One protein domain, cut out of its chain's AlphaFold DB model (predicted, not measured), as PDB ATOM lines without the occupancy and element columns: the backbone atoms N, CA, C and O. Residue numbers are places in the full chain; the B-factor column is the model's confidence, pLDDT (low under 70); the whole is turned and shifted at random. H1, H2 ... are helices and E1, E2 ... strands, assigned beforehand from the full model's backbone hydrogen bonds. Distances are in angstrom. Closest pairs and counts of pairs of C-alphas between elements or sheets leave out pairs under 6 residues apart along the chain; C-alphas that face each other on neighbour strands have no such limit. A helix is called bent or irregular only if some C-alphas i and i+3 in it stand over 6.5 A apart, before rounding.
ATOM      1  N   MET A  91     227.653 266.479 -37.494       64.38
ATOM      2  CA  MET A  91     227.867 267.375 -36.356       64.38
ATOM      3  C   MET A  91     226.541 267.616 -35.621       64.38
ATOM      4  O   MET A  91     225.515 267.885 -36.245       64.38
ATOM      5  N   ALA A  92     226.569 267.549 -34.289       74.38
ATOM      6  CA  ALA A  92     225.403 267.833 -33.449       74.38
ATOM      7  C   ALA A  92     225.103 269.340 -33.309       74.38
ATOM      8  O   ALA A  92     224.031 269.709 -32.835       74.38
ATOM      9  N   THR A  93     226.040 270.197 -33.725       81.00
ATOM     10  CA  THR A  93     225.967 271.660 -33.635       81.00
ATOM     11  C   THR A  93     226.281 272.269 -35.001       81.00
ATOM     12  O   THR A  93     227.227 271.845 -35.663       81.00
ATOM     13  N   VAL A  94     225.513 273.275 -35.420       80.88
ATOM     14  CA  VAL A  94     225.660 274.005 -36.689       80.88
ATOM     15  C   VAL A  94     225.744 275.506 -36.392       80.88
ATOM     16  O   VAL A  94     225.130 275.991 -35.443       80.88
ATOM     17  N   THR A  95     226.532 276.252 -37.173       83.88
ATOM     18  CA  THR A  95     226.612 277.722 -37.068       83.88
ATOM     19  C   THR A  95     226.102 278.374 -38.347       83.88
ATOM     20  O   THR A  95     226.562 278.016 -39.431       83.88
ATOM     21  N   PHE A  96     225.216 279.357 -38.218       82.38
ATOM     22  CA  PHE A  96     224.719 280.194 -39.312       82.38
ATOM     23  C   PHE A  96     225.192 281.638 -39.111       82.38
ATOM     24  O   PHE A  96     225.378 282.068 -37.976       82.38
ATOM     25  N   SER A  97     225.369 282.399 -40.191       83.06
ATOM     26  CA  SER A  97     225.496 283.860 -40.105       83.06
ATOM     27  C   SER A  97     224.131 284.485 -40.364       83.06
ATOM     28  O   SER A  97     223.477 284.114 -41.340       83.06
ATOM     29  N   THR A  98     223.726 285.436 -39.521       81.31
ATOM     30  CA  THR A  98     222.448 286.158 -39.656       81.31
ATOM     31  C   THR A  98     222.456 287.159 -40.809       81.31
ATOM     32  O   THR A  98     221.403 287.649 -41.193       81.31
ATOM     33  N   ARG A  99     223.636 287.476 -41.369       82.06
ATOM     34  CA  ARG A  99     223.871 288.536 -42.374       82.06
ATOM     35  C   ARG A  99     223.590 289.969 -41.899       82.06
ATOM     36  O   ARG A  99     223.838 290.890 -42.667       82.06
ATOM     37  N   LEU A 100     223.171 290.172 -40.646       76.00
ATOM     38  CA  LEU A 100     222.934 291.501 -40.060       76.00
ATOM     39  C   LEU A 100     224.202 292.375 -40.030       76.00
ATOM     40  O   LEU A 100     224.105 293.598 -40.026       76.00
ATOM     41  N   GLY A 101     225.389 291.756 -39.983       64.94
ATOM     42  CA  GLY A 101     226.690 292.441 -39.915       64.94
ATOM     43  C   GLY A 101     227.028 293.046 -38.544       64.94
ATOM     44  O   GLY A 101     228.182 293.399 -38.307       64.94
ATOM     45  N   LEU A 102     226.035 293.114 -37.662       70.88
ATOM     46  CA  LEU A 102     226.089 293.556 -36.273       70.88
ATOM     47  C   LEU A 102     225.799 292.363 -35.343       70.88
ATOM     48  O   LEU A 102     225.620 291.228 -35.801       70.88
ATOM     49  N   GLU A 103     225.753 292.612 -34.040       77.75
ATOM     50  CA  GLU A 103     225.253 291.645 -33.063       77.75
ATOM     51  C   GLU A 103     223.745 291.381 -33.201       77.75
ATOM     52  O   GLU A 103     223.019 292.105 -33.880       77.75
ATOM     53  N   THR A 104     223.274 290.315 -32.558       85.69
ATOM     54  CA  THR A 104     221.850 289.973 -32.480       85.69
ATOM     55  C   THR A 104     221.355 290.347 -31.085       85.69
ATOM     56  O   THR A 104     221.882 289.809 -30.113       85.69
ATOM     57  N   SER A 105     220.376 291.247 -30.972       87.69
ATOM     58  CA  SER A 105     219.753 291.623 -29.688       87.69
ATOM     59  C   SER A 105     218.474 290.835 -29.400       87.69
ATOM     60  O   SER A 105     218.076 290.686 -28.246       87.69
ATOM     61  N   ASN A 106     217.814 290.346 -30.454       92.31
ATOM     62  CA  ASN A 106     216.538 289.650 -30.382       92.31
ATOM     63  C   ASN A 106     216.571 288.403 -31.268       92.31
ATOM     64  O   ASN A 106     217.025 288.442 -32.415       92.31
ATOM     65  N   LEU A 107     216.041 287.298 -30.746       92.88
ATOM     66  CA  LEU A 107     215.988 286.000 -31.409       92.88
ATOM     67  C   LEU A 107     214.652 285.323 -31.093       92.88
ATOM     68  O   LEU A 107     214.246 285.271 -29.937       92.88
ATOM     69  N   HIS A 108     213.996 284.772 -32.111       93.75
ATOM     70  CA  HIS A 108     212.835 283.898 -31.949       93.75
ATOM     71  C   HIS A 108     212.949 282.683 -32.883       93.75
ATOM     72  O   HIS A 108     213.506 282.773 -33.982       93.75
ATOM     73  N   ALA A 109     212.407 281.540 -32.458       91.19
ATOM     74  CA  ALA A 109     212.468 280.278 -33.187       91.19
ATOM     75  C   ALA A 109     211.075 279.635 -33.306       91.19
ATOM     76  O   ALA A 109     210.459 279.323 -32.290       91.19
ATOM     77  N   ASP A 110     210.601 279.379 -34.532       89.31
ATOM     78  CA  ASP A 110     209.577 278.344 -34.732       89.31
ATOM     79  C   ASP A 110     210.280 276.989 -34.691       89.31
ATOM     80  O   ASP A 110     211.131 276.685 -35.531       89.31
ATOM     81  N   TRP A 111     209.926 276.169 -33.708       84.25
ATOM     82  CA  TRP A 111     210.483 274.834 -33.554       84.25
ATOM     83  C   TRP A 111     209.833 273.797 -34.476       84.25
ATOM     84  O   TRP A 111     210.455 272.772 -34.778       84.25
ATOM     85  N   GLY A 112     208.617 274.056 -34.963       72.50
ATOM     86  CA  GLY A 112     207.788 273.097 -35.683       72.50
ATOM     87  C   GLY A 112     207.304 271.942 -34.795       72.50
ATOM     88  O   GLY A 112     208.025 271.440 -33.930       72.50
ATOM     89  N   GLN A 113     206.072 271.479 -35.028       60.66
ATOM     90  CA  GLN A 113     205.491 270.384 -34.245       60.66
ATOM     91  C   GLN A 113     206.276 269.070 -34.408       60.66
ATOM     92  O   GLN A 113     206.577 268.643 -35.526       60.66
ATOM     93  N   THR A 114     206.537 268.389 -33.288       50.97
ATOM     94  CA  THR A 114     207.366 267.170 -33.193       50.97
ATOM     95  C   THR A 114     206.870 266.023 -34.090       50.97
ATOM     96  O   THR A 114     207.676 265.260 -34.628       50.97
ATOM     97  N   LEU A 115     205.552 265.928 -34.310       46.72
ATOM     98  CA  LEU A 115     204.906 264.959 -35.211       46.72
ATOM     99  C   LEU A 115     205.312 265.152 -36.682       46.72
ATOM    100  O   LEU A 115     205.574 264.188 -37.403       46.72
ATOM    101  N   ASP A 116     205.400 266.412 -37.105       47.09
ATOM    102  CA  ASP A 116     205.478 266.831 -38.505       47.09
ATOM    103  C   ASP A 116     206.903 266.772 -39.078       47.09
ATOM    104  O   ASP A 116     207.111 266.937 -40.281       47.09
ATOM    105  N   LYS A 117     207.912 266.547 -38.218       57.25
ATOM    106  CA  LYS A 117     209.351 266.490 -38.559       57.25
ATOM    107  C   LYS A 117     209.857 267.737 -39.305       57.25
ATOM    108  O   LYS A 117     210.891 267.682 -39.978       57.25
ATOM    109  N   ARG A 118     209.144 268.864 -39.187       66.38
ATOM    110  CA  ARG A 118     209.572 270.162 -39.720       66.38
ATOM    111  C   ARG A 118     210.879 270.569 -39.043       66.38
ATOM    112  O   ARG A 118     211.076 270.357 -37.850       66.38
ATOM    113  N   LYS A 119     211.787 271.133 -39.833       76.00
ATOM    114  CA  LYS A 119     213.025 271.721 -39.321       76.00
ATOM    115  C   LYS A 119     212.718 273.110 -38.761       76.00
ATOM    116  O   LYS A 119     211.942 273.813 -39.413       76.00
ATOM    117  N   PRO A 120     213.320 273.498 -37.623       86.06
ATOM    118  CA  PRO A 120     213.096 274.813 -37.044       86.06
ATOM    119  C   PRO A 120     213.498 275.949 -37.991       86.06
ATOM    120  O   PRO A 120     214.372 275.780 -38.849       86.06
ATOM    121  N   GLN A 121     212.849 277.096 -37.812       89.56
ATOM    122  CA  GLN A 121     213.122 278.353 -38.504       89.56
ATOM    123  C   GLN A 121     213.414 279.450 -37.485       89.56
ATOM    124  O   GLN A 121     212.775 279.516 -36.437       89.56
ATOM    125  N   PHE A 122     214.362 280.323 -37.805       91.75
ATOM    126  CA  PHE A 122     214.865 281.343 -36.892       91.75
ATOM    127  C   PHE A 122     214.657 282.734 -37.485       91.75
ATOM    128  O   PHE A 122     214.905 282.944 -38.672       91.75
ATOM    129  N   ILE A 123     214.249 283.685 -36.652       92.94
ATOM    130  CA  ILE A 123     214.224 285.114 -36.967       92.94
ATOM    131  C   ILE A 123     215.117 285.832 -35.950       92.94
ATOM    132  O   ILE A 123     215.007 285.608 -34.744       92.94
ATOM    133  N   SER A 124     216.045 286.642 -36.444       92.69
ATOM    134  CA  SER A 124     217.092 287.306 -35.658       92.69
ATOM    135  C   SER A 124     217.165 288.775 -36.040       92.69
ATOM    136  O   SER A 124     217.163 289.076 -37.234       92.69
ATOM    137  N   GLY A 125     217.288 289.673 -35.069       91.69
ATOM    138  CA  GLY A 125     217.327 291.111 -35.324       91.69
ATOM    139  C   GLY A 125     218.200 291.888 -34.347       91.69
ATOM    140  O   GLY A 125     218.667 291.354 -33.337       91.69
ATOM    141  N   PHE A 126     218.426 293.154 -34.691       90.62
ATOM    142  CA  PHE A 126     219.192 294.114 -33.905       90.62
ATOM    143  C   PHE A 126     218.382 295.398 -33.699       90.62
ATOM    144  O   PHE A 126     218.145 296.152 -34.648       90.62
ATOM    145  N   SER A 127     217.963 295.658 -32.459       89.25
ATOM    146  CA  SER A 127     217.086 296.784 -32.117       89.25
ATOM    147  C   SER A 127     217.744 298.146 -32.361       89.25
ATOM    148  O   SER A 127     217.068 299.083 -32.787       89.25
ATOM    149  N   GLY A 128     219.069 298.244 -32.202       84.19
ATOM    150  CA  GLY A 128     219.823 299.487 -32.386       84.19
ATOM    151  C   GLY A 128     219.747 300.082 -33.798       84.19
ATOM    152  O   GLY A 128     219.819 301.298 -33.934       84.19
ATOM    153  N   THR A 129     219.534 299.267 -34.842       84.62
ATOM    154  CA  THR A 129     219.290 299.759 -36.219       84.62
ATOM    155  C   THR A 129     218.013 299.203 -36.856       84.62
ATOM    156  O   THR A 129     217.879 299.266 -38.074       84.62
ATOM    157  N   GLY A 130     217.119 298.581 -36.082       86.81
ATOM    158  CA  GLY A 130     215.846 298.022 -36.563       86.81
ATOM    159  C   GLY A 130     215.937 296.906 -37.617       86.81
ATOM    160  O   GLY A 130     214.924 296.553 -38.211       86.81
ATOM    161  N   LYS A 131     217.122 296.332 -37.867       88.94
ATOM    162  CA  LYS A 131     217.330 295.330 -38.931       88.94
ATOM    163  C   LYS A 131     216.962 293.932 -38.455       88.94
ATOM    164  O   LYS A 131     217.326 293.540 -37.347       88.94
ATOM    165  N   VAL A 132     216.321 293.156 -39.327       91.25
ATOM    166  CA  VAL A 132     215.966 291.750 -39.087       91.25
ATOM    167  C   VAL A 132     216.441 290.863 -40.238       91.25
ATOM    168  O   VAL A 132     216.667 291.334 -41.349       91.25
ATOM    169  N   ALA A 133     216.618 289.576 -39.958       90.31
ATOM    170  CA  ALA A 133     216.892 288.527 -40.928       90.31
ATOM    171  C   ALA A 133     216.147 287.245 -40.524       90.31
ATOM    172  O   ALA A 133     216.023 286.940 -39.335       90.31
ATOM    173  N   SER A 134     215.671 286.475 -41.505       90.88
ATOM    174  CA  SER A 134     214.887 285.249 -41.279       90.88
ATOM    175  C   SER A 134     215.478 284.055 -42.033       90.88
ATOM    176  O   SER A 134     216.068 284.219 -43.106       90.88
ATOM    177  N   SER A 135     215.358 282.850 -41.466       89.12
ATOM    178  CA  SER A 135     215.944 281.620 -42.008       89.12
ATOM    179  C   SER A 135     214.927 280.720 -42.714       89.12
ATOM    180  O   SER A 135     213.832 280.444 -42.213       89.12
ATOM    181  N   ASP A 136     215.346 280.132 -43.835       83.44
ATOM    182  CA  ASP A 136     214.636 278.997 -44.424       83.44
ATOM    183  C   ASP A 136     214.770 277.726 -43.554       83.44
ATOM    184  O   ASP A 136     215.598 277.637 -42.641       83.44
ATOM    185  N   ARG A 137     213.991 276.685 -43.881       78.56
ATOM    186  CA  ARG A 137     214.042 275.353 -43.233       78.56
ATOM    187  C   ARG A 137     215.323 274.548 -43.531       78.56
ATOM    188  O   ARG A 137     215.367 273.343 -43.279       78.56
ATOM    189  N   LYS A 138     216.352 275.169 -44.114       73.25
ATOM    190  CA  LYS A 138     217.689 274.603 -44.360       73.25
ATOM    191  C   LYS A 138     218.781 275.380 -43.603       73.25
ATOM    192  O   LYS A 138     219.931 274.947 -43.629       73.25
ATOM    193  N   GLY A 139     218.436 276.478 -42.919       70.25
ATOM    194  CA  GLY A 139     219.367 277.355 -42.195       70.25
ATOM    195  C   GLY A 139     220.012 278.443 -43.050       70.25
ATOM    196  O   GLY A 139     220.972 279.076 -42.610       70.25
ATOM    197  N   LYS A 140     219.527 278.672 -44.275       82.38
ATOM    198  CA  LYS A 140     219.959 279.805 -45.093       82.38
ATOM    199  C   LYS A 140     219.182 281.044 -44.654       82.38
ATOM    200  O   LYS A 140     217.963 281.084 -44.791       82.38
ATOM    201  N   PHE A 141     219.901 282.051 -44.171       81.94
ATOM    202  CA  PHE A 141     219.341 283.374 -43.910       81.94
ATOM    203  C   PHE A 141     219.126 284.146 -45.211       81.94
ATOM    204  O   PHE A 141     220.016 284.193 -46.072       81.94
ATOM    205  N   ASP A 142     217.945 284.737 -45.335       82.25
ATOM    206  CA  ASP A 142     217.611 285.703 -46.376       82.25
ATOM    207  C   ASP A 142     217.837 287.145 -45.887       82.25
ATOM    208  O   ASP A 142     217.958 287.392 -44.688       82.25
ATOM    209  N   SER A 143     217.909 288.100 -46.815       75.69
ATOM    210  CA  SER A 143     218.044 289.538 -46.524       75.69
ATOM    211  C   SER A 143     216.703 290.265 -46.347       75.69
ATOM    212  O   SER A 143     216.673 291.496 -46.331       75.69
ATOM    213  N   TRP A 144     215.599 289.524 -46.216       82.94
ATOM    214  CA  TRP A 144     214.295 290.054 -45.817       82.94
ATOM    215  C   TRP A 144     214.420 290.833 -44.497       82.94
ATOM    216  O   TRP A 144     214.844 290.264 -43.494       82.94
ATOM    217  N   GLY A 145     214.100 292.133 -44.526       79.38
ATOM    218  CA  GLY A 145     214.265 293.045 -43.387       79.38
ATOM    219  C   GLY A 145     215.668 293.648 -43.191       79.38
ATOM    220  O   GLY A 145     215.860 294.465 -42.293       79.38
ATOM    221  N   ILE A 146     216.636 293.307 -44.053       80.81
ATOM    222  CA  ILE A 146     217.919 294.027 -44.201       80.81
ATOM    223  C   ILE A 146     217.850 295.007 -45.386       80.81
ATOM    224  O   ILE A 146     218.510 296.043 -45.378       80.81
ATOM    225  N   SER A 147     217.060 294.674 -46.413       62.12
ATOM    226  CA  SER A 147     216.915 295.460 -47.646       62.12
ATOM    227  C   SER A 147     215.982 296.670 -47.544       62.12
ATOM    228  O   SER A 147     215.950 297.468 -48.476       62.12
ATOM    229  N   ASP A 148     215.188 296.784 -46.476       65.06
ATOM    230  CA  ASP A 148     214.318 297.944 -46.256       65.06
ATOM    231  C   ASP A 148     215.180 299.091 -45.703       65.06
ATOM    232  O   ASP A 148     215.816 298.952 -44.658       65.06
ATOM    233  N   GLY A 567     230.767 287.326 -16.324       75.12
ATOM    234  CA  GLY A 567     229.471 287.979 -16.472       75.12
ATOM    235  C   GLY A 567     228.526 287.189 -17.373       75.12
ATOM    236  O   GLY A 567     228.731 287.103 -18.584       75.12
ATOM    237  N   VAL A 568     227.458 286.658 -16.777       80.38
ATOM    238  CA  VAL A 568     226.357 286.014 -17.502       80.38
ATOM    239  C   VAL A 568     225.566 287.083 -18.257       80.38
ATOM    240  O   VAL A 568     225.109 288.055 -17.655       80.38
ATOM    241  N   THR A 569     225.417 286.908 -19.569       81.00
ATOM    242  CA  THR A 569     224.718 287.834 -20.477       81.00
ATOM    243  C   THR A 569     223.372 287.302 -20.949       81.00
ATOM    244  O   THR A 569     222.487 288.094 -21.256       81.00
ATOM    245  N   SER A 570     223.180 285.981 -20.977       82.94
ATOM    246  CA  SER A 570     221.884 285.368 -21.278       82.94
ATOM    247  C   SER A 570     221.651 284.074 -20.503       82.94
ATOM    248  O   SER A 570     222.583 283.375 -20.099       82.94
ATOM    249  N   LEU A 571     220.373 283.758 -20.303       85.44
ATOM    250  CA  LEU A 571     219.885 282.528 -19.693       85.44
ATOM    251  C   LEU A 571     218.727 281.986 -20.533       85.44
ATOM    252  O   LEU A 571     217.974 282.751 -21.131       85.44
ATOM    253  N   ALA A 572     218.568 280.669 -20.544       83.81
ATOM    254  CA  ALA A 572     217.332 280.010 -20.941       83.81
ATOM    255  C   ALA A 572     217.093 278.797 -20.042       83.81
ATOM    256  O   ALA A 572     218.022 278.035 -19.753       83.81
ATOM    257  N   LEU A 573     215.845 278.613 -19.620       82.38
ATOM    258  CA  LEU A 573     215.427 277.523 -18.751       82.38
ATOM    259  C   LEU A 573     214.402 276.637 -19.463       82.38
ATOM    260  O   LEU A 573     213.553 277.099 -20.223       82.38
ATOM    261  N   SER A 574     214.517 275.344 -19.208       81.88
ATOM    262  CA  SER A 574     213.577 274.297 -19.576       81.88
ATOM    263  C   SER A 574     213.538 273.309 -18.415       81.88
ATOM    264  O   SER A 574     214.574 273.069 -17.791       81.88
ATOM    265  N   SER A 575     212.390 272.686 -18.156       79.00
ATOM    266  CA  SER A 575     212.202 271.667 -17.108       79.00
ATOM    267  C   SER A 575     213.326 270.621 -17.030       79.00
ATOM    268  O   SER A 575     213.665 270.154 -15.938       79.00
ATOM    269  N   LEU A 576     213.970 270.275 -18.154       83.00
ATOM    270  CA  LEU A 576     215.130 269.376 -18.189       83.00
ATOM    271  C   LEU A 576     216.502 270.056 -17.983       83.00
ATOM    272  O   LEU A 576     217.375 269.434 -17.380       83.00
ATOM    273  N   ILE A 577     216.738 271.261 -18.517       84.94
ATOM    274  CA  ILE A 577     218.067 271.906 -18.548       84.94
ATOM    275  C   ILE A 577     218.009 273.425 -18.351       84.94
ATOM    276  O   ILE A 577     217.147 274.111 -18.897       84.94
ATOM    277  N   LEU A 578     219.019 273.957 -17.664       85.12
ATOM    278  CA  LEU A 578     219.378 275.373 -17.669       85.12
ATOM    279  C   LEU A 578     220.551 275.572 -18.634       85.12
ATOM    280  O   LEU A 578     221.511 274.797 -18.614       85.12
ATOM    281  N   VAL A 579     220.506 276.607 -19.468       88.12
ATOM    282  CA  VAL A 579     221.621 276.998 -20.341       88.12
ATOM    283  C   VAL A 579     221.971 278.457 -20.083       88.12
ATOM    284  O   VAL A 579     221.095 279.317 -20.139       88.12
ATOM    285  N   HIS A 580     223.250 278.740 -19.822       87.31
ATOM    286  CA  HIS A 580     223.762 280.111 -19.717       87.31
ATOM    287  C   HIS A 580     224.618 280.486 -20.925       87.31
ATOM    288  O   HIS A 580     225.181 279.613 -21.599       87.31
ATOM    289  N   GLY A 581     224.709 281.790 -21.167       83.31
ATOM    290  CA  GLY A 581     225.637 282.421 -22.091       83.31
ATOM    291  C   GLY A 581     226.453 283.502 -21.381       83.31
ATOM    292  O   GLY A 581     225.882 284.373 -20.728       83.31
ATOM    293  N   GLY A 582     227.778 283.440 -21.516       80.25
ATOM    294  CA  GLY A 582     228.725 284.406 -20.955       80.25
ATOM    295  C   GLY A 582     229.126 285.522 -21.925       80.25
ATOM    296  O   GLY A 582     229.045 285.366 -23.151       80.25
ATOM    297  N   ALA A 583     229.637 286.625 -21.373       76.62
ATOM    298  CA  ALA A 583     230.136 287.784 -22.124       76.62
ATOM    299  C   ALA A 583     231.284 287.451 -23.101       76.62
ATOM    300  O   ALA A 583     231.462 288.118 -24.115       76.62
ATOM    301  N   GLU A 584     232.046 286.389 -22.840       74.94
ATOM    302  CA  GLU A 584     233.131 285.888 -23.690       74.94
ATOM    303  C   GLU A 584     232.686 284.856 -24.753       74.94
ATOM    304  O   GLU A 584     233.527 284.282 -25.456       74.94
ATOM    305  N   GLY A 585     231.380 284.584 -24.851       76.50
ATOM    306  CA  GLY A 585     230.790 283.646 -25.817       76.50
ATOM    307  C   GLY A 585     230.837 282.178 -25.394       76.50
ATOM    308  O   GLY A 585     230.574 281.286 -26.207       76.50
ATOM    309  N   LEU A 586     231.179 281.908 -24.132       85.75
ATOM    310  CA  LEU A 586     230.969 280.610 -23.497       85.75
ATOM    311  C   LEU A 586     229.466 280.311 -23.429       85.75
ATOM    312  O   LEU A 586     228.676 281.184 -23.081       85.75
ATOM    313  N   ILE A 587     229.075 279.074 -23.734       89.00
ATOM    314  CA  ILE A 587     227.699 278.594 -23.552       89.00
ATOM    315  C   ILE A 587     227.762 277.199 -22.939       89.00
ATOM    316  O   ILE A 587     228.420 276.316 -23.500       89.00
ATOM    317  N   GLN A 588     227.073 276.980 -21.819       89.81
ATOM    318  CA  GLN A 588     227.067 275.702 -21.095       89.81
ATOM    319  C   GLN A 588     225.656 275.305 -20.660       89.81
ATOM    320  O   GLN A 588     224.885 276.143 -20.198       89.81
ATOM    321  N   ALA A 589     225.348 274.013 -20.782       90.31
ATOM    322  CA  ALA A 589     224.124 273.397 -20.285       90.31
ATOM    323  C   ALA A 589     224.367 272.690 -18.941       90.31
ATOM    324  O   ALA A 589     225.389 272.023 -18.763       90.31
ATOM    325  N   TRP A 590     223.397 272.796 -18.038       85.81
ATOM    326  CA  TRP A 590     223.414 272.318 -16.654       85.81
ATOM    327  C   TRP A 590     222.071 271.655 -16.316       85.81
ATOM    328  O   TRP A 590     221.041 272.024 -16.882       85.81
ATOM    329  N   ASP A 591     222.053 270.700 -15.386       83.75
ATOM    330  CA  ASP A 591     220.799 270.187 -14.817       83.75
ATOM    331  C   ASP A 591     220.331 271.140 -13.704       83.75
ATOM    332  O   ASP A 591     221.070 271.312 -12.731       83.75
ATOM    333  N   PRO A 592     219.147 271.775 -13.788       75.06
ATOM    334  CA  PRO A 592     218.699 272.715 -12.762       75.06
ATOM    335  C   PRO A 592     218.547 272.063 -11.379       75.06
ATOM    336  O   PRO A 592     218.716 272.755 -10.381       75.06
ATOM    337  N   LEU A 593     218.330 270.740 -11.311       72.81
ATOM    338  CA  LEU A 593     218.187 269.984 -10.057       72.81
ATOM    339  C   LEU A 593     219.514 269.541  -9.421       72.81
ATOM    340  O   LEU A 593     219.507 268.855  -8.405       72.81
ATOM    341  N   GLY A 594     220.659 269.905 -10.003       71.38
ATOM    342  CA  GLY A 594     221.955 269.698  -9.358       71.38
ATOM    343  C   GLY A 594     222.478 268.261  -9.326       71.38
ATOM    344  O   GLY A 594     223.424 268.010  -8.587       71.38
ATOM    345  N   SER A 595     221.971 267.340 -10.160       69.44
ATOM    346  CA  SER A 595     222.526 265.971 -10.241       69.44
ATOM    347  C   SER A 595     224.012 265.911 -10.639       69.44
ATOM    348  O   SER A 595     224.660 264.886 -10.435       69.44
ATOM    349  N   THR A 596     224.568 267.010 -11.162       70.81
ATOM    350  CA  THR A 596     226.012 267.255 -11.257       70.81
ATOM    351  C   THR A 596     226.363 268.674 -10.800       70.81
ATOM    352  O   THR A 596     225.712 269.653 -11.189       70.81
ATOM    353  N   LEU A 597     227.448 268.807 -10.026       77.00
ATOM    354  CA  LEU A 597     228.085 270.105  -9.753       77.00
ATOM    355  C   LEU A 597     228.823 270.656 -10.985       77.00
ATOM    356  O   LEU A 597     228.985 271.864 -11.102       77.00
ATOM    357  N   GLU A 598     229.203 269.790 -11.926       81.88
ATOM    358  CA  GLU A 598     229.770 270.163 -13.226       81.88
ATOM    359  C   GLU A 598     228.696 270.482 -14.290       81.88
ATOM    360  O   GLU A 598     227.567 269.976 -14.211       81.88
ATOM    361  N   PRO A 599     229.034 271.262 -15.339       85.75
ATOM    362  CA  PRO A 599     228.168 271.459 -16.501       85.75
ATOM    363  C   PRO A 599     227.988 270.159 -17.299       85.75
ATOM    364  O   PRO A 599     228.957 269.552 -17.750       85.75
ATOM    365  N   LEU A 600     226.735 269.791 -17.594       87.00
ATOM    366  CA  LEU A 600     226.385 268.618 -18.413       87.00
ATOM    367  C   LEU A 600     227.093 268.614 -19.775       87.00
ATOM    368  O   LEU A 600     227.410 267.547 -20.308       87.00
ATOM    369  N   ARG A 601     227.252 269.802 -20.381       89.00
ATOM    370  CA  ARG A 601     227.937 270.006 -21.664       89.00
ATOM    371  C   ARG A 601     228.258 271.479 -21.926       89.00
ATOM    372  O   ARG A 601     227.362 272.319 -21.952       89.00
ATOM    373  N   THR A 602     229.503 271.769 -22.296       89.06
ATOM    374  CA  THR A 602     229.867 273.026 -22.974       89.06
ATOM    375  C   THR A 602     229.422 272.973 -24.443       89.06
ATOM    376  O   THR A 602     229.852 272.101 -25.199       89.06
ATOM    377  N   LEU A 603     228.543 273.895 -24.848       85.19
ATOM    378  CA  LEU A 603     227.964 274.009 -26.196       85.19
ATOM    379  C   LEU A 603     228.790 274.931 -27.108       85.19
ATOM    380  O   LEU A 603     228.912 274.679 -28.307       85.19
ATOM    381  N   THR A 604     229.390 275.984 -26.546       80.94
ATOM    382  CA  THR A 604     230.444 276.790 -27.187       80.94
ATOM    383  C   THR A 604     231.520 277.102 -26.155       80.94
ATOM    384  O   THR A 604     231.199 277.479 -25.037       80.94
ATOM    385  N   SER A 605     232.792 276.923 -26.525       74.31
ATOM    386  CA  SER A 605     233.945 277.240 -25.673       74.31
ATOM    387  C   SER A 605     234.536 278.604 -26.024       74.31
ATOM    388  O   SER A 605     234.784 278.889 -27.201       74.31
ATOM    389  N   GLN A 606     234.842 279.381 -24.982       59.28
ATOM    390  CA  GLN A 606     235.545 280.666 -25.040       59.28
ATOM    391  C   GLN A 606     236.863 280.628 -25.843       59.28
ATOM    392  O   GLN A 606     237.223 281.614 -26.488       59.28
ATOM    393  N   TYR A 607     237.555 279.481 -25.877       51.72
ATOM    394  CA  TYR A 607     238.854 279.309 -26.543       51.72
ATOM    395  C   TYR A 607     238.771 278.751 -27.973       51.72
ATOM    396  O   TYR A 607     239.794 278.385 -28.551       51.72
ATOM    397  N   SER A 608     237.584 278.683 -28.588       57.25
ATOM    398  CA  SER A 608     237.462 278.248 -29.987       57.25
ATOM    399  C   SER A 608     238.167 279.234 -30.931       57.25
ATOM    400  O   SER A 608     237.589 280.234 -31.364       57.25
ATOM    401  N   MET A 609     239.426 278.948 -31.286       46.53
ATOM    402  CA  MET A 609     240.240 279.802 -32.164       46.53
ATOM    403  C   MET A 609     239.560 280.058 -33.513       46.53
ATOM    404  O   MET A 609     239.651 281.160 -34.048       46.53
ATOM    405  N   ASN A 610     238.816 279.078 -34.037       53.41
ATOM    406  CA  ASN A 610     238.049 279.231 -35.273       53.41
ATOM    407  C   ASN A 610     236.824 280.148 -35.107       53.41
ATOM    408  O   ASN A 610     236.472 280.837 -36.064       53.41
ATOM    409  N   ASN A 611     236.206 280.224 -33.918       50.72
ATOM    410  CA  ASN A 611     235.194 281.248 -33.632       50.72
ATOM    411  C   ASN A 611     235.843 282.633 -33.576       50.72
ATOM    412  O   ASN A 611     235.431 283.513 -34.328       50.72
ATOM    413  N   ARG A 612     236.872 282.822 -32.733       58.12
ATOM    414  CA  ARG A 612     237.534 284.130 -32.569       58.12
ATOM    415  C   ARG A 612     238.099 284.642 -33.899       58.12
ATOM    416  O   ARG A 612     237.859 285.793 -34.239       58.12
ATOM    417  N   ARG A 613     238.732 283.787 -34.715       55.19
ATOM    418  CA  ARG A 613     239.175 284.145 -36.077       55.19
ATOM    419  C   ARG A 613     238.010 284.548 -36.989       55.19
ATOM    420  O   ARG A 613     238.117 285.575 -37.645       55.19
ATOM    421  N   ARG A 614     236.894 283.805 -37.021       58.44
ATOM    422  CA  ARG A 614     235.720 284.160 -37.851       58.44
ATOM    423  C   ARG A 614     235.054 285.468 -37.410       58.44
ATOM    424  O   ARG A 614     234.729 286.278 -38.271       58.44
ATOM    425  N   LEU A 615     234.907 285.691 -36.103       58.69
ATOM    426  CA  LEU A 615     234.367 286.932 -35.535       58.69
ATOM    427  C   LEU A 615     235.281 288.130 -35.841       58.69
ATOM    428  O   LEU A 615     234.804 289.139 -36.342       58.69
ATOM    429  N   VAL A 616     236.600 287.994 -35.655       58.03
ATOM    430  CA  VAL A 616     237.579 289.049 -35.985       58.03
ATOM    431  C   VAL A 616     237.649 289.331 -37.491       58.03
ATOM    432  O   VAL A 616     237.817 290.483 -37.881       58.03
ATOM    433  N   ILE A 617     237.498 288.322 -38.356       58.16
ATOM    434  CA  ILE A 617     237.421 288.527 -39.813       58.16
ATOM    435  C   ILE A 617     236.139 289.280 -40.187       58.16
ATOM    436  O   ILE A 617     236.222 290.247 -40.938       58.16
ATOM    437  N   ALA A 618     234.984 288.905 -39.628       52.28
ATOM    438  CA  ALA A 618     233.725 289.618 -39.855       52.28
ATOM    439  C   ALA A 618     233.789 291.073 -39.348       52.28
ATOM    440  O   ALA A 618     233.400 291.991 -40.066       52.28
ATOM    441  N   ALA A 619     234.370 291.301 -38.165       50.81
ATOM    442  CA  ALA A 619     234.564 292.639 -37.606       50.81
ATOM    443  C   ALA A 619     235.475 293.525 -38.481       50.81
ATOM    444  O   ALA A 619     235.228 294.717 -38.634       50.81
ATOM    445  N   ARG A 620     236.498 292.938 -39.118       50.09
ATOM    446  CA  ARG A 620     237.380 293.630 -40.079       50.09
ATOM    447  C   ARG A 620     236.731 293.922 -41.436       50.09
ATOM    448  O   ARG A 620     237.312 294.674 -42.210       50.09
ATOM    449  N   GLN A 621     235.579 293.327 -41.749       48.78
ATOM    450  CA  GLN A 621     234.891 293.502 -43.036       48.78
ATOM    451  C   GLN A 621     233.806 294.594 -43.012       48.78
ATOM    452  O   GLN A 621     233.352 294.999 -44.079       48.78
ATOM    453  N   ASN A 622     233.426 295.105 -41.835       47.00
ATOM    454  CA  ASN A 622     232.384 296.125 -41.677       47.00
ATOM    455  C   ASN A 622     232.954 297.437 -41.093       47.00
ATOM    456  O   ASN A 622     233.145 297.517 -39.880       47.00
ATOM    457  N   PRO A 623     233.154 298.504 -41.896       42.69
ATOM    458  CA  PRO A 623     233.666 299.786 -41.391       42.69
ATOM    459  C   PRO A 623     232.698 300.500 -40.430       42.69
ATOM    460  O   PRO A 623     233.123 301.334 -39.637       42.69
ATOM    461  N   ALA A 624     231.412 300.128 -40.425       43.22
ATOM    462  CA  ALA A 624     230.437 300.597 -39.435       43.22
ATOM    463  C   ALA A 624     230.783 300.185 -37.985       43.22
ATOM    464  O   ALA A 624     230.291 300.801 -37.046       43.22
ATOM    465  N   LEU A 625     231.654 299.186 -37.792       44.59
ATOM    466  CA  LEU A 625     232.142 298.744 -36.477       44.59
ATOM    467  C   LEU A 625     233.378 299.531 -35.995       44.59
ATOM    468  O   LEU A 625     234.025 299.145 -35.026       44.59
ATOM    469  N   HIS A 626     233.776 300.608 -36.680       38.31
ATOM    470  CA  HIS A 626     234.953 301.401 -36.292       38.31
ATOM    471  C   HIS A 626     234.651 302.497 -35.257       38.31
ATOM    472  O   HIS A 626     235.589 303.090 -34.728       38.31
ATOM    473  N   LEU A 627     233.377 302.712 -34.903       40.16
ATOM    474  CA  LEU A 627     232.948 303.653 -33.858       40.16
ATOM    475  C   LEU A 627     232.925 303.036 -32.437       40.16
ATOM    476  O   LEU A 627     232.332 303.608 -31.532       40.16
ATOM    477  N   GLY A 628     233.564 301.875 -32.244       33.97
ATOM    478  CA  GLY A 628     233.567 301.118 -30.984       33.97
ATOM    479  C   GLY A 628     234.673 300.060 -30.951       33.97
ATOM    480  O   GLY A 628     234.418 298.861 -31.014       33.97
ATOM    481  N   ARG A 629     235.948 300.476 -30.883       32.34
ATOM    482  CA  ARG A 629     237.122 299.565 -30.949       32.34
ATOM    483  C   ARG A 629     237.311 298.687 -29.688       32.34
ATOM    484  O   ARG A 629     238.355 298.057 -29.531       32.34
ATOM    485  N   SER A 630     236.332 298.669 -28.788       35.59
ATOM    486  CA  SER A 630     236.426 298.189 -27.403       35.59
ATOM    487  C   SER A 630     235.225 297.362 -26.928       35.59
ATOM    488  O   SER A 630     235.253 296.875 -25.800       35.59
ATOM    489  N   ASP A 631     234.181 297.203 -27.743       45.50
ATOM    490  CA  ASP A 631     232.872 296.760 -27.251       45.50
ATOM    491  C   ASP A 631     232.841 295.236 -26.986       45.50
ATOM    492  O   ASP A 631     233.034 294.441 -27.915       45.50
ATOM    493  N   PRO A 632     232.599 294.774 -25.737       50.34
ATOM    494  CA  PRO A 632     232.671 293.344 -25.404       50.34
ATOM    495  C   PRO A 632     231.574 292.487 -26.059       50.34
ATOM    496  O   PRO A 632     231.744 291.278 -26.238       50.34
ATOM    497  N   SER A 633     230.446 293.102 -26.422       57.19
ATOM    498  CA  SER A 633     229.209 292.434 -26.848       57.19
ATOM    499  C   SER A 633     229.352 291.595 -28.122       57.19
ATOM    500  O   SER A 633     228.663 290.587 -28.277       57.19
ATOM    501  N   HIS A 634     230.305 291.919 -29.002       61.84
ATOM    502  CA  HIS A 634     230.558 291.171 -30.239       61.84
ATOM    503  C   HIS A 634     230.960 289.701 -30.022       61.84
ATOM    504  O   HIS A 634     230.818 288.885 -30.938       61.84
ATOM    505  N   PHE A 635     231.465 289.359 -28.834       68.00
ATOM    506  CA  PHE A 635     231.779 287.983 -28.443       68.00
ATOM    507  C   PHE A 635     230.723 287.367 -27.521       68.00
ATOM    508  O   PHE A 635     230.707 286.145 -27.389       68.00
ATOM    509  N   ALA A 636     229.837 288.171 -26.931       76.88
ATOM    510  CA  ALA A 636     228.862 287.724 -25.946       76.88
ATOM    511  C   ALA A 636     227.805 286.784 -26.536       76.88
ATOM    512  O   ALA A 636     227.388 286.905 -27.692       76.88
ATOM    513  N   ALA A 637     227.335 285.858 -25.701       84.56
ATOM    514  CA  ALA A 637     226.140 285.076 -25.979       84.56
ATOM    515  C   ALA A 637     224.902 285.889 -25.554       84.56
ATOM    516  O   ALA A 637     224.557 285.932 -24.370       84.56
ATOM    517  N   THR A 638     224.275 286.586 -26.504       83.06
ATOM    518  CA  THR A 638     223.266 287.635 -26.245       83.06
ATOM    519  C   THR A 638     221.848 287.107 -26.028       83.06
ATOM    520  O   THR A 638     221.120 287.633 -25.193       83.06
ATOM    521  N   ASN A 639     221.448 286.048 -26.733       87.06
ATOM    522  CA  ASN A 639     220.127 285.425 -26.600       87.06
ATOM    523  C   ASN A 639     220.247 283.901 -26.687       87.06
ATOM    524  O   ASN A 639     221.050 283.387 -27.469       87.06
ATOM    525  N   ILE A 640     219.398 283.173 -25.960       89.56
ATOM    526  CA  ILE A 640     219.286 281.713 -26.039       89.56
ATOM    527  C   ILE A 640     217.802 281.342 -26.119       89.56
ATOM    528  O   ILE A 640     216.987 281.876 -25.375       89.56
ATOM    529  N   CYS A 641     217.452 280.411 -27.007       89.38
ATOM    530  CA  CYS A 641     216.114 279.837 -27.118       89.38
ATOM    531  C   CYS A 641     216.209 278.305 -27.099       89.38
ATOM    532  O   CYS A 641     217.007 277.712 -27.832       89.38
ATOM    533  N   LEU A 642     215.373 277.658 -26.290       88.88
ATOM    534  CA  LEU A 642     215.245 276.200 -26.211       88.88
ATOM    535  C   LEU A 642     213.939 275.745 -26.875       88.88
ATOM    536  O   LEU A 642     213.053 276.564 -27.121       88.88
ATOM    537  N   ASP A 643     213.822 274.451 -27.172       89.06
ATOM    538  CA  ASP A 643     212.543 273.852 -27.575       89.06
ATOM    539  C   ASP A 643     211.568 273.818 -26.378       89.06
ATOM    540  O   ASP A 643     211.948 273.320 -25.313       89.06
ATOM    541  N   PRO A 644     210.314 274.285 -26.529       84.94
ATOM    542  CA  PRO A 644     209.267 274.060 -25.540       84.94
ATOM    543  C   PRO A 644     209.000 272.578 -25.228       84.94
ATOM    544  O   PRO A 644     208.489 272.288 -24.152       84.94
ATOM    545  N   ASP A 645     209.326 271.624 -26.111       84.00
ATOM    546  CA  ASP A 645     209.321 270.188 -25.786       84.00
ATOM    547  C   ASP A 645     210.648 269.780 -25.103       84.00
ATOM    548  O   ASP A 645     211.649 269.551 -25.791       84.00
ATOM    549  N   PRO A 646     210.685 269.604 -23.763       82.06
ATOM    550  CA  PRO A 646     211.921 269.316 -23.030       82.06
ATOM    551  C   PRO A 646     212.487 267.921 -23.344       82.06
ATOM    552  O   PRO A 646     213.606 267.589 -22.951       82.06
ATOM    553  N   THR A 647     211.731 267.069 -24.050       83.62
ATOM    554  CA  THR A 647     212.186 265.735 -24.461       83.62
ATOM    555  C   THR A 647     212.978 265.750 -25.773       83.62
ATOM    556  O   THR A 647     213.627 264.753 -26.119       83.62
ATOM    557  N   VAL A 648     212.984 266.882 -26.486       85.50
ATOM    558  CA  VAL A 648     213.733 267.099 -27.725       85.50
ATOM    559  C   VAL A 648     214.944 267.983 -27.428       85.50
ATOM    560  O   VAL A 648     214.847 269.190 -27.259       85.50
ATOM    561  N   LEU A 649     216.129 267.368 -27.393       89.25
ATOM    562  CA  LEU A 649     217.382 268.003 -26.964       89.25
ATOM    563  C   LEU A 649     217.967 268.962 -28.026       89.25
ATOM    564  O   LEU A 649     219.074 268.739 -28.529       89.25
ATOM    565  N   ARG A 650     217.228 270.010 -28.401       89.44
ATOM    566  CA  ARG A 650     217.640 271.053 -29.354       89.44
ATOM    567  C   ARG A 650     217.496 272.458 -28.769       89.44
ATOM    568  O   ARG A 650     216.744 272.683 -27.828       89.44
ATOM    569  N   GLY A 651     218.244 273.390 -29.339       90.69
ATOM    570  CA  GLY A 651     218.251 274.791 -28.937       90.69
ATOM    571  C   GLY A 651     219.060 275.637 -29.915       90.69
ATOM    572  O   GLY A 651     219.730 275.109 -30.811       90.69
ATOM    573  N   VAL A 652     218.953 276.952 -29.776       92.50
ATOM    574  CA  VAL A 652     219.699 277.934 -30.561       92.50
ATOM    575  C   VAL A 652     220.173 279.069 -29.658       92.50
ATOM    576  O   VAL A 652     219.467 279.472 -28.740       92.50
ATOM    577  N   ALA A 653     221.364 279.597 -29.919       91.06
ATOM    578  CA  ALA A 653     221.885 280.782 -29.248       91.06
ATOM    579  C   ALA A 653     222.450 281.783 -30.256       91.06
ATOM    580  O   ALA A 653     223.011 281.381 -31.276       91.06
ATOM    581  N   ALA A 654     222.340 283.071 -29.962       89.19
ATOM    582  CA  ALA A 654     223.066 284.123 -30.658       89.19
ATOM    583  C   ALA A 654     224.438 284.341 -30.005       89.19
ATOM    584  O   ALA A 654     224.549 284.370 -28.782       89.19
ATOM    585  N   VAL A 655     225.479 284.491 -30.827       86.00
ATOM    586  CA  VAL A 655     226.831 284.898 -30.416       86.00
ATOM    587  C   VAL A 655     227.316 285.942 -31.419       86.00
ATOM    588  O   VAL A 655     227.707 285.599 -32.543       86.00
ATOM    589  N   GLY A 656     227.204 287.221 -31.057       80.38
ATOM    590  CA  GLY A 656     227.354 288.335 -31.997       80.38
ATOM    591  C   GLY A 656     226.445 288.186 -33.233       80.38
ATOM    592  O   GLY A 656     225.242 287.945 -33.120       80.38
ATOM    593  N   GLY A 657     227.023 288.313 -34.431       77.69
ATOM    594  CA  GLY A 657     226.325 288.182 -35.727       77.69
ATOM    595  C   GLY A 657     226.121 286.745 -36.242       77.69
ATOM    596  O   GLY A 657     225.962 286.527 -37.450       77.69
ATOM    597  N   PHE A 658     226.182 285.741 -35.361       84.31
ATOM    598  CA  PHE A 658     226.065 284.323 -35.715       84.31
ATOM    599  C   PHE A 658     225.087 283.587 -34.799       84.31
ATOM    600  O   PHE A 658     225.086 283.793 -33.588       84.31
ATOM    601  N   LEU A 659     224.310 282.656 -35.365       87.81
ATOM    602  CA  LEU A 659     223.489 281.726 -34.586       87.81
ATOM    603  C   LEU A 659     224.156 280.356 -34.457       87.81
ATOM    604  O   LEU A 659     224.729 279.821 -35.409       87.81
ATOM    605  N   ARG A 660     224.019 279.768 -33.273       87.62
ATOM    606  CA  ARG A 660     224.534 278.473 -32.826       87.62
ATOM    607  C   ARG A 660     223.366 277.533 -32.561       87.62
ATOM    608  O   ARG A 660     222.799 277.583 -31.481       87.62
ATOM    609  N   TYR A 661     223.016 276.677 -33.516       89.62
ATOM    610  CA  TYR A 661     221.991 275.641 -33.336       89.62
ATOM    611  C   TYR A 661     222.619 274.325 -32.873       89.62
ATOM    612  O   TYR A 661     223.645 273.920 -33.420       89.62
ATOM    613  N   TRP A 662     221.989 273.614 -31.938       90.31
ATOM    614  CA  TRP A 662     222.352 272.240 -31.570       90.31
ATOM    615  C   TRP A 662     221.139 271.309 -31.572       90.31
ATOM    616  O   TRP A 662     220.003 271.737 -31.380       90.31
ATOM    617  N   SER A 663     221.383 270.014 -31.786       88.38
ATOM    618  CA  SER A 663     220.362 268.970 -31.701       88.38
ATOM    619  C   SER A 663     220.977 267.603 -31.392       88.38
ATOM    620  O   SER A 663     221.738 267.044 -32.189       88.38
ATOM    621  N   TYR A 664     220.620 267.055 -30.231       88.12
ATOM    622  CA  TYR A 664     221.105 265.776 -29.718       88.12
ATOM    623  C   TYR A 664     220.021 264.688 -29.764       88.12
ATOM    624  O   TYR A 664     218.824 264.961 -29.703       88.12
ATOM    625  N   SER A 665     220.434 263.426 -29.881       83.88
ATOM    626  CA  SER A 665     219.517 262.286 -29.961       83.88
ATOM    627  C   SER A 665     218.983 261.876 -28.582       83.88
ATOM    628  O   SER A 665     219.748 261.472 -27.709       83.88
ATOM    629  N   SER A 666     217.659 261.892 -28.410       81.62
ATOM    630  CA  SER A 666     216.959 261.405 -27.208       81.62
ATOM    631  C   SER A 666     216.785 259.871 -27.150       81.62
ATOM    632  O   SER A 666     216.329 259.326 -26.141       81.62
ATOM    633  N   ALA A 667     217.170 259.142 -28.205       71.44
ATOM    634  CA  ALA A 667     217.020 257.686 -28.295       71.44
ATOM    635  C   ALA A 667     218.126 256.925 -27.535       71.44
ATOM    636  O   ALA A 667     219.310 257.259 -27.611       71.44
ATOM    637  N   SER A 668     217.765 255.846 -26.831       53.16
ATOM    638  CA  SER A 668     218.717 255.055 -26.030       53.16
ATOM    639  C   SER A 668     219.649 254.180 -26.892       53.16
ATOM    640  O   SER A 668     219.319 253.857 -28.037       53.16
ATOM    641  N   PRO A 669     220.817 253.742 -26.370       45.28
ATOM    642  CA  PRO A 669     221.741 252.879 -27.114       45.28
ATOM    643  C   PRO A 669     221.104 251.576 -27.625       45.28
ATOM    644  O   PRO A 669     221.327 251.209 -28.774       45.28
TER     645      PRO A 669
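This is residues 91 to 148 and 567 to 669 of the 837 residues of an uncharacterized protein of Carpinus fangiana (UniProt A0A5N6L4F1). Three antiparallel sheets are stacked in turn: the sheet E1 E11 E10 E9 is in the middle, with the four-stranded sheet E5 E6 E7 E8 over one face and the smaller sheet E2 E3 E4 partly face to face with the other. The chain passes from E8 to E9 through three helices, H1, H2 and H3, which lie to one side of the stack, H1 and H3 only grazing the middle sheet and H2 farthest from the mean of the C-alphas. The printed part has 161 residues, with eleven named strands and three named helices in the order E1 to E8, H1 to H3, E9 to E11, and its class is mixed, helices and strands. It is compact, with a radius of gyration of the C-alphas of 15.9 A, and spans 49 by 36 by 25 A.

Start at C-alpha 93, (225.967, 271.660, -33.635), where E1, residues 93 to 97, begins. Its sheet is completed by E9, residues 637 to 642, E10, residues 650 to 655 and 16.7 A long, and E11, residues 658 to 663 and 16.9 A long, which ends at C-alpha 663, (220.362, 268.970, -31.701). For the second sheet, find C-alpha 568 at (226.357, 286.014, -17.502); from there E5 runs 17.5 A to residue 574, and E6, residues 577 to 582, E7, residues 587 to 590, and E8, residues 601 to 604, follow. The third sheet has E2, residues 106 to 110, E3, residues 121 to 126 and 17.5 A long, and E4, residues 131 to 135. After E8 look for H1, residues 609 to 621 and 18.3 A long, then H2, residues 623 to 627, and H3, residues 632 to 635.

Begin with the sheet E1 E11 E10 E9, twisted, its C-alphas up to 4.4 A off the best plane. Check N 94 and O 661, 2.8 A, between E1 and E11; N 660 and O 653, 2.8 A, in the hairpin E10 and E11; and N 641 and O 652, 2.8 A, in the hairpin E9 and E10. E9 E10 E11 is a meander, each strand the antiparallel neighbour of the one before, and so are E5 E6 E7 E8 and E2 E3 E4. The sheet E5 E6 E7 E8 is face to face with the first, their best planes 24 degrees apart; the closest C-alphas of E5 and E9 are those of Ser 570 and Asn 639, 5.6 A. Within it find N 572 and O 579, 2.9 A, N 590 and O 578, 2.8 A, and N 589 and O 601, 2.9 A, in its three hairpins. The sheet E2 E3 E4 is face to face with the first too, at 14 degrees; the closest C-alphas of E2 and E9 are those of Leu 107 and Asn 639, 6.4 A. Its hairpins show N 108 and O 123, 2.9 A, and N 133 and O 124, 2.8 A. H1 only grazes the first sheet with residues 611 to 615, and H3 with residues 633 to 635. H1 and H3 are close but not clearly touching, the closest C-alphas being those of Leu 615 and Phe 635, 7.6 A. H2, not on any of the three sheets, is only just irregular: C-alphas 624 and 627 are 6.8 A apart. Every O i to N i+4 pair is within hydrogen-bond range in H1; H2 has 0 of 1, with 1 of 2 O i to N i+3 pairs, and H3 is too short for such a pair.

The two C-alphas farthest apart are those of Leu 627 and Pro 669, 52.4 A. Residues 149 to 566 are not printed, and C-alphas 148 and 567 are 34.9 A apart across that cut. Of the links that are printed whole, none is long. The mean pLDDT of the printed part is 75.6; look for values under 70 at residues 113 to 118 and 606 to 635, among others.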